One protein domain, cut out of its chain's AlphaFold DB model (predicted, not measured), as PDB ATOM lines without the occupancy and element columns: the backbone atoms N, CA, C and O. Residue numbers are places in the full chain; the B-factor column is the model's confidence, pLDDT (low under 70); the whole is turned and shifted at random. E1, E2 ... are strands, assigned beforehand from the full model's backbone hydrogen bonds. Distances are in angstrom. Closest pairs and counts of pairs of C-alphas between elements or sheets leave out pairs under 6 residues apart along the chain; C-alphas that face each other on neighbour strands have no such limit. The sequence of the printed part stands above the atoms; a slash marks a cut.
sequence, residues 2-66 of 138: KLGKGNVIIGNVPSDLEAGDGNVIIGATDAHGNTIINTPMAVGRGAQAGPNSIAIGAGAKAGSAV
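What this domain is: This is residues 2 to 66 of the 138 residues of an uncharacterized protein of Phycisphaerales bacterium (UniProt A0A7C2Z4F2). There is little regular structure: the chain is wound into a flat slab of two lobes side by side, each two loops deep, with E1 stacked on E2 in one and E3 on E4 in the other. Residues 27 to 40 link the lobes. The printed part has 65 residues, with no named helix and strands E1, E2, E3, E4 in that order, 12 residues, all strand, in two parallel two-stranded sheets. It is only just compact, close to loose, with a radius of gyration of the C-alphas of 12.7 A and spans of 39 by 29 by 8 A.

Where its parts are: E1, residues 8 to 10, 6.8 A long, begins at C-alpha 8 (278.658, 361.732, 302.945). E2 is residues 24 to 26, 6.5 A; E3 is residues 41 to 43, 6.4 A. E4, residues 54 to 56, 6.5 A, ends at C-alpha 56 (272.764, 366.237, 301.959).

How they stand to each other: E1 and E2 are parallel at 7 degrees, with N 10 and O 25 2.9 A apart, within hydrogen-bond range. Residues 2 to 3 pair parallel with 18 to 19. E3 and E4 are parallel at 8 degrees, with N 42 and O 54 2.9 A apart, within hydrogen-bond range. The closest C-alphas of E2 and E3, Val 24 and Val 43, are 7.1 A apart. E1 and E3 are apart.

The domain as a whole: The C-alphas farthest apart, Asp 16 and Val 66, are 39.2 A apart. The printed part has no cut. The links E1 to E2 and E2 to E3 are long. Residues 63 to 66 have pLDDT under 70.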
ATOM      1  N   LYS A   2     290.076 356.201 301.829       94.62
ATOM      2  CA  LYS A   2     290.583 356.787 303.073       94.62
ATOM      3  C   LYS A   2     289.848 358.092 303.337       94.62
ATOM      4  O   LYS A   2     290.019 359.064 302.611       94.62
ATOM      5  N   LEU A   3     289.003 358.090 304.358       94.44
ATOM      6  CA  LEU A   3     288.107 359.201 304.647       94.44
ATOM      7  C   LEU A   3     288.315 359.717 306.061       94.44
ATOM      8  O   LEU A   3     288.447 358.938 307.005       94.44
ATOM      9  N   GLY A   4     288.250 361.036 306.187       93.75
ATOM     10  CA  GLY A   4     287.995 361.710 307.447       93.75
ATOM     11  C   GLY A   4     286.578 361.480 308.002       93.75
ATOM     12  O   GLY A   4     285.780 360.692 307.483       93.75
ATOM     13  N   LYS A   5     286.236 362.183 309.082       95.31
ATOM     14  CA  LYS A   5     284.929 362.116 309.754       95.31
ATOM     15  C   LYS A   5     283.879 362.976 309.054       95.31
ATOM     16  O   LYS A   5     284.179 364.019 308.487       95.31
ATOM     17  N   GLY A   6     282.611 362.578 309.175       92.94
ATOM     18  CA  GLY A   6     281.480 363.392 308.711       92.94
ATOM     19  C   GLY A   6     281.412 363.559 307.192       92.94
ATOM     20  O   GLY A   6     280.873 364.551 306.715       92.94
ATOM     21  N   ASN A   7     281.974 362.613 306.439       95.81
ATOM     22  CA  ASN A   7     281.797 362.556 304.996       95.81
ATOM     23  C   ASN A   7     280.453 361.908 304.645       95.81
ATOM     24  O   ASN A   7     280.014 360.979 305.324       95.81
ATOM     25  N   VAL A   8     279.827 362.369 303.564       95.50
ATOM     26  CA  VAL A   8     278.658 361.732 302.945       95.50
ATOM     27  C   VAL A   8     279.024 361.341 301.520       95.50
ATOM     28  O   VAL A   8     279.553 362.162 300.775       95.50
ATOM     29  N   ILE A   9     278.762 360.088 301.151       93.81
ATOM     30  CA  ILE A   9     279.122 359.525 299.847       93.81
ATOM     31  C   ILE A   9     277.868 358.980 299.176       93.81
ATOM     32  O   ILE A   9     277.119 358.224 299.794       93.81
ATOM     33  N   ILE A  10     277.646 359.372 297.923       92.44
ATOM     34  CA  ILE A  10     276.488 358.970 297.118       92.44
ATOM     35  C   ILE A  10     276.963 358.497 295.748       92.44
ATOM     36  O   ILE A  10     277.844 359.106 295.147       92.44
ATOM     37  N   GLY A  11     276.331 357.442 295.235       90.38
ATOM     38  CA  GLY A  11     276.597 356.924 293.896       90.38
ATOM     39  C   GLY A  11     277.916 356.161 293.793       90.38
ATOM     40  O   GLY A  11     278.488 355.710 294.786       90.38
ATOM     41  N   ASN A  12     278.379 355.995 292.559       90.31
ATOM     42  CA  ASN A  12     279.602 355.279 292.239       90.31
ATOM     43  C   ASN A  12     280.818 356.205 292.375       90.31
ATOM     44  O   ASN A  12     281.120 356.990 291.475       90.31
ATOM     45  N   VAL A  13     281.494 356.119 293.518       91.56
ATOM     46  CA  VAL A  13     282.679 356.919 293.857       91.56
ATOM     47  C   VAL A  13     283.928 356.028 293.829       91.56
ATOM     48  O   VAL A  13     283.848 354.885 294.286       91.56
ATOM     49  N   PRO A  14     285.083 356.516 293.324       90.31
ATOM     50  CA  PRO A  14     286.310 355.725 293.246       90.31
ATOM     51  C   PRO A  14     286.701 355.096 294.585       90.31
ATOM     52  O   PRO A  14     286.686 355.745 295.634       90.31
ATOM     53  N   SER A  15     287.063 353.813 294.564       89.69
ATOM     54  CA  SER A  15     287.397 353.057 295.775       89.69
ATOM     55  C   SER A  15     288.753 353.443 296.373       89.69
ATOM     56  O   SER A  15     289.000 353.170 297.549       89.69
ATOM     57  N   ASP A  16     289.615 354.102 295.603       94.44
ATOM     58  CA  ASP A  16     290.924 354.642 295.983       94.44
ATOM     59  C   ASP A  16     290.874 356.115 296.419       94.44
ATOM     60  O   ASP A  16     291.898 356.677 296.795       94.44
ATOM     61  N   LEU A  17     289.685 356.720 296.451       94.00
ATOM     62  CA  LEU A  17     289.490 358.092 296.901       94.00
ATOM     63  C   LEU A  17     290.074 358.324 298.308       94.00
ATOM     64  O   LEU A  17     289.782 357.587 299.263       94.00
ATOM     65  N   GLU A  18     290.825 359.418 298.430       96.00
ATOM     66  CA  GLU A  18     291.254 359.994 299.699       96.00
ATOM     67  C   GLU A  18     290.602 361.365 299.904       96.00
ATOM     68  O   GLU A  18     290.709 362.245 299.051       96.00
ATOM     69  N   ALA A  19     289.926 361.556 301.037       93.62
ATOM     70  CA  ALA A  19     289.296 362.824 301.388       93.62
ATOM     71  C   ALA A  19     289.420 363.116 302.890       93.62
ATOM     72  O   ALA A  19     289.418 362.205 303.721       93.62
ATOM     73  N   GLY A  20     289.517 364.405 303.233       94.06
ATOM     74  CA  GLY A  20     289.533 364.895 304.617       94.06
ATOM     75  C   GLY A  20     288.172 364.769 305.313       94.06
ATOM     76  O   GLY A  20     287.353 363.925 304.960       94.06
ATOM     77  N   ASP A  21     287.908 365.608 306.312       95.44
ATOM     78  CA  ASP A  21     286.638 365.615 307.048       95.44
ATOM     79  C   ASP A  21     285.551 366.437 306.325       95.44
ATOM     80  O   ASP A  21     285.846 367.431 305.666       95.44
ATOM     81  N   GLY A  22     284.277 366.090 306.534       93.06
ATOM     82  CA  GLY A  22     283.137 366.969 306.242       93.06
ATOM     83  C   GLY A  22     282.744 367.134 304.771       93.06
ATOM     84  O   GLY A  22     281.989 368.053 304.457       93.06
ATOM     85  N   ASN A  23     283.238 366.284 303.875       95.12
ATOM     86  CA  ASN A  23     282.959 366.351 302.444       95.12
ATOM     87  C   ASN A  23     281.591 365.749 302.103       95.12
ATOM     88  O   ASN A  23     281.113 364.820 302.756       95.12
ATOM     89  N   VAL A  24     280.999 366.226 301.010       96.12
ATOM     90  CA  VAL A  24     279.948 365.494 300.298       96.12
ATOM     91  C   VAL A  24     280.497 365.110 298.937       96.12
ATOM     92  O   VAL A  24     280.943 365.973 298.187       96.12
ATOM     93  N   ILE A  25     280.501 363.814 298.640       95.00
ATOM     94  CA  ILE A  25     281.111 363.274 297.429       95.00
ATOM     95  C   ILE A  25     280.043 362.496 296.681       95.00
ATOM     96  O   ILE A  25     279.551 361.475 297.158       95.00
ATOM     97  N   ILE A  26     279.665 363.018 295.518       94.12
ATOM     98  CA  ILE A  26     278.598 362.464 294.690       94.12
ATOM     99  C   ILE A  26     279.234 361.956 293.404       94.12
ATOM    100  O   ILE A  26     279.644 362.734 292.545       94.12
ATOM    101  N   GLY A  27     279.352 360.638 293.313       93.44
ATOM    102  CA  GLY A  27     279.761 359.949 292.101       93.44
ATOM    103  C   GLY A  27     278.591 359.749 291.148       93.44
ATOM    104  O   GLY A  27     277.475 360.210 291.400       93.44
ATOM    105  N   ALA A  28     278.843 359.015 290.066       94.44
ATOM    106  CA  ALA A  28     277.811 358.713 289.084       94.44
ATOM    107  C   ALA A  28     276.616 358.008 289.744       94.44
ATOM    108  O   ALA A  28     276.779 357.047 290.501       94.44
ATOM    109  N   THR A  29     275.413 358.484 289.455       90.00
ATOM    110  CA  THR A  29     274.150 357.916 289.944       90.00
ATOM    111  C   THR A  29     273.439 357.084 288.882       90.00
ATOM    112  O   THR A  29     272.437 356.446 289.189       90.00
ATOM    113  N   ASP A  30     273.929 357.094 287.641       92.12
ATOM    114  CA  ASP A  30     273.461 356.226 286.566       92.12
ATOM    115  C   ASP A  30     274.590 355.350 285.991       92.12
ATOM    116  O   ASP A  30     275.767 355.490 286.330       92.12
ATOM    117  N   ALA A  31     274.219 354.418 285.109       92.06
ATOM    118  CA  ALA A  31     275.156 353.489 284.477       92.06
ATOM    119  C   ALA A  31     276.037 354.126 283.382       92.06
ATOM    120  O   ALA A  31     276.984 353.491 282.924       92.06
ATOM    121  N   HIS A  32     275.739 355.357 282.957       94.50
ATOM    122  CA  HIS A  32     276.484 356.069 281.916       94.50
ATOM    123  C   HIS A  32     277.583 356.969 282.493       94.50
ATOM    124  O   HIS A  32     278.330 357.582 281.734       94.50
ATOM    125  N   GLY A  33     277.699 357.041 283.822       93.19
ATOM    126  CA  GLY A  33     278.673 357.895 284.490       93.19
ATOM    127  C   GLY A  33     278.140 359.285 284.840       93.19
ATOM    128  O   GLY A  33     278.925 360.133 285.257       93.19
ATOM    129  N   ASN A  34     276.834 359.535 284.698       94.81
ATOM    130  CA  ASN A  34     276.235 360.824 285.028       94.81
ATOM    131  C   ASN A  34     275.816 360.886 286.494       94.81
ATOM    132  O   ASN A  34     275.333 359.910 287.073       94.81
ATOM    133  N   THR A  35     275.897 362.085 287.061       94.31
ATOM    134  CA  THR A  35     275.236 362.434 288.317       94.31
ATOM    135  C   THR A  35     273.932 363.152 287.996       94.31
ATOM    136  O   THR A  35     273.940 364.236 287.419       94.31
ATOM    137  N   ILE A  36     272.804 362.543 288.359       92.12
ATOM    138  CA  ILE A  36     271.464 363.060 288.089       92.12
ATOM    139  C   ILE A  36     270.909 363.678 289.370       92.12
ATOM    140  O   ILE A  36     270.668 362.987 290.359       92.12
ATOM    141  N   ILE A  37     270.668 364.986 289.326       90.75
ATOM    142  CA  ILE A  37     270.007 365.757 290.378       90.75
ATOM    143  C   ILE A  37     268.727 366.331 289.776       90.75
ATOM    144  O   ILE A  37     268.784 367.166 288.879       90.75
ATOM    145  N   ASN A  38     267.573 365.853 290.238       92.12
ATOM    146  CA  ASN A  38     266.264 366.171 289.651       92.12
ATOM    147  C   ASN A  38     265.257 366.752 290.658       92.12
ATOM    148  O   ASN A  38     264.090 366.932 290.326       92.12
ATOM    149  N   THR A  39     265.701 367.017 291.886       88.75
ATOM    150  CA  THR A  39     264.890 367.560 292.981       88.75
ATOM    151  C   THR A  39     265.658 368.723 293.613       88.75
ATOM    152  O   THR A  39     266.884 368.609 293.731       88.75
ATOM    153  N   PRO A  40     264.999 369.825 294.029       89.88
ATOM    154  CA  PRO A  40     265.661 370.904 294.758       89.88
ATOM    155  C   PRO A  40     266.445 370.376 295.963       89.88
ATOM    156  O   PRO A  40     265.949 369.538 296.723       89.88
ATOM    157  N   MET A  41     267.686 370.833 296.134       92.50
ATOM    158  CA  MET A  41     268.537 370.348 297.216       92.50
ATOM    159  C   MET A  41     269.575 371.355 297.701       92.50
ATOM    160  O   MET A  41     270.055 372.190 296.940       92.50
ATOM    161  N   ALA A  42     269.959 371.208 298.969       92.38
ATOM    162  CA  ALA A  42     271.099 371.862 299.591       92.38
ATOM    163  C   ALA A  42     272.149 370.804 299.955       92.38
ATOM    164  O   ALA A  42     271.838 369.799 300.599       92.38
ATOM    165  N   VAL A  43     273.400 371.021 299.550       94.31
ATOM    166  CA  VAL A  43     274.478 370.039 299.706       94.31
ATOM    167  C   VAL A  43     275.652 370.662 300.448       94.31
ATOM    168  O   VAL A  43     276.174 371.696 300.044       94.31
ATOM    169  N   GLY A  44     276.070 370.030 301.540       92.94
ATOM    170  CA  GLY A  44     277.167 370.480 302.387       92.94
ATOM    171  C   GLY A  44     276.956 370.139 303.859       92.94
ATOM    172  O   GLY A  44     275.874 369.746 304.301       92.94
ATOM    173  N   ARG A  45     278.014 370.295 304.659       92.56
ATOM    174  CA  ARG A  45     277.928 370.128 306.114       92.56
ATOM    175  C   ARG A  45     276.916 371.118 306.697       92.56
ATOM    176  O   ARG A  45     277.022 372.316 306.467       92.56
ATOM    177  N   GLY A  46     275.957 370.611 307.468       89.81
ATOM    178  CA  GLY A  46     274.896 371.422 308.068       89.81
ATOM    179  C   GLY A  46     273.859 371.959 307.078       89.81
ATOM    180  O   GLY A  46     273.076 372.822 307.473       89.81
ATOM    181  N   ALA A  47     273.838 371.466 305.832       91.62
ATOM    182  CA  ALA A  47     272.883 371.902 304.819       91.62
ATOM    183  C   ALA A  47     271.445 371.884 305.354       91.62
ATOM    184  O   ALA A  47     271.006 370.920 305.986       91.62
ATOM    185  N   GLN A  48     270.724 372.970 305.095       87.56
ATOM    186  CA  GLN A  48     269.312 373.122 305.414       87.56
ATOM    187  C   GLN A  48     268.555 373.185 304.098       87.56
ATOM    188  O   GLN A  48     268.920 373.959 303.214       87.56
ATOM    189  N   ALA A  49     267.515 372.374 303.970       87.19
ATOM    190  CA  ALA A  49     266.624 372.430 302.826       87.19
ATOM    191  C   ALA A  49     265.189 372.654 303.308       87.19
ATOM    192  O   ALA A  49     264.787 372.134 304.357       87.19
ATOM    193  N   GLY A  50     264.442 373.448 302.541       78.12
ATOM    194  CA  GLY A  50     263.031 373.723 302.796       78.12
ATOM    195  C   GLY A  50     262.135 372.503 302.565       78.12
ATOM    196  O   GLY A  50     262.623 371.407 302.249       78.12
ATOM    197  N   PRO A  51     260.813 372.678 302.712       78.75
ATOM    198  CA  PRO A  51     259.837 371.650 302.375       78.75
ATOM    199  C   PRO A  51     260.035 371.119 300.945       78.75
ATOM    200  O   PRO A  51     260.436 371.852 300.039       78.75
ATOM    201  N   ASN A  52     259.780 369.823 300.738       83.44
ATOM    202  CA  ASN A  52     259.920 369.128 299.444       83.44
ATOM    203  C   ASN A  52     261.324 369.185 298.801       83.44
ATOM    204  O   ASN A  52     261.475 368.867 297.622       83.44
ATOM    205  N   SER A  53     262.351 369.565 299.566       88.56
ATOM    206  CA  SER A  53     263.746 369.637 299.121       88.56
ATOM    207  C   SER A  53     264.629 368.661 299.904       88.56
ATOM    208  O   SER A  53     264.308 368.265 301.026       88.56
ATOM    209  N   ILE A  54     265.771 368.277 299.334       91.25
ATOM    210  CA  ILE A  54     266.718 367.339 299.955       91.25
ATOM    211  C   ILE A  54     267.873 368.115 300.597       91.25
ATOM    212  O   ILE A  54     268.443 369.008 299.979       91.25
ATOM    213  N   ALA A  55     268.270 367.758 301.818       93.12
ATOM    214  CA  ALA A  55     269.505 368.252 302.427       93.12
ATOM    215  C   ALA A  55     270.523 367.111 302.551       93.12
ATOM    216  O   ALA A  55     270.217 366.080 303.150       93.12
ATOM    217  N   ILE A  56     271.729 367.282 302.001       93.81
ATOM    218  CA  ILE A  56     272.764 366.237 301.959       93.81
ATOM    219  C   ILE A  56     274.044 366.736 302.622       93.81
ATOM    220  O   ILE A  56     274.651 367.696 302.161       93.81
ATOM    221  N   GLY A  57     274.500 366.041 303.662       95.12
ATOM    222  CA  GLY A  57     275.773 366.308 304.329       95.12
ATOM    223  C   GLY A  57     275.741 365.961 305.813       95.12
ATOM    224  O   GLY A  57     274.687 365.665 306.378       95.12
ATOM    225  N   ALA A  58     276.900 365.980 306.474       94.38
ATOM    226  CA  ALA A  58     276.943 365.730 307.912       94.38
ATOM    227  C   ALA A  58     276.156 366.803 308.675       94.38
ATOM    228  O   ALA A  58     276.418 367.998 308.528       94.38
ATOM    229  N   GLY A  59     275.198 366.366 309.496       91.19
ATOM    230  CA  GLY A  59     274.308 367.259 310.241       91.19
ATOM    231  C   GLY A  59     273.291 368.013 309.376       91.19
ATOM    232  O   GLY A  59     272.750 369.015 309.840       91.19
ATOM    233  N   ALA A  60     273.056 367.580 308.133       92.81
ATOM    234  CA  ALA A  60     272.051 368.178 307.263       92.81
ATOM    235  C   ALA A  60     270.622 367.908 307.767       92.81
ATOM    236  O   ALA A  60     270.359 366.872 308.382       92.81
ATOM    237  N   LYS A  61     269.699 368.838 307.498       88.81
ATOM    238  CA  LYS A  61     268.284 368.715 307.868       88.81
ATOM    239  C   LYS A  61     267.383 369.075 306.688       88.81
ATOM    240  O   LYS A  61     267.424 370.196 306.180       88.81
ATOM    241  N   ALA A  62     266.572 368.114 306.262       82.94
ATOM    242  CA  ALA A  62     265.538 368.312 305.252       82.94
ATOM    243  C   ALA A  62     264.208 368.664 305.930       82.94
ATOM    244  O   ALA A  62     263.947 368.210 307.047       82.94
ATOM    245  N   GLY A  63     263.388 369.492 305.281       68.75
ATOM    246  CA  GLY A  63     262.090 369.918 305.820       68.75
ATOM    247  C   GLY A  63     262.179 370.698 307.137       68.75
ATOM    248  O   GLY A  63     261.200 370.768 307.865       68.75
ATOM    249  N   SER A  64     263.362 371.220 307.477       60.97
ATOM    250  CA  SER A  64     263.631 371.928 308.740       60.97
ATOM    251  C   SER A  64     264.022 373.391 308.543       60.97
ATOM    252  O   SER A  64     264.164 374.111 309.530       60.97
ATOM    253  N   ALA A  65     264.231 373.839 307.302       64.00
ATOM    254  CA  ALA A  65     264.373 375.262 307.041       64.00
ATOM    255  C   ALA A  65     262.981 375.890 307.139       64.00
ATOM    256  O   ALA A  65     262.191 375.769 306.207       64.00
ATOM    257  N   VAL A  66     262.687 376.510 308.282       66.19
ATOM    258  CA  VAL A  66     261.552 377.425 308.401       66.19
ATOM    259  C   VAL A  66     261.817 378.559 307.415       66.19
ATOM    260  O   VAL A  66     262.853 379.225 307.493       66.19
TER     261      VAL A  66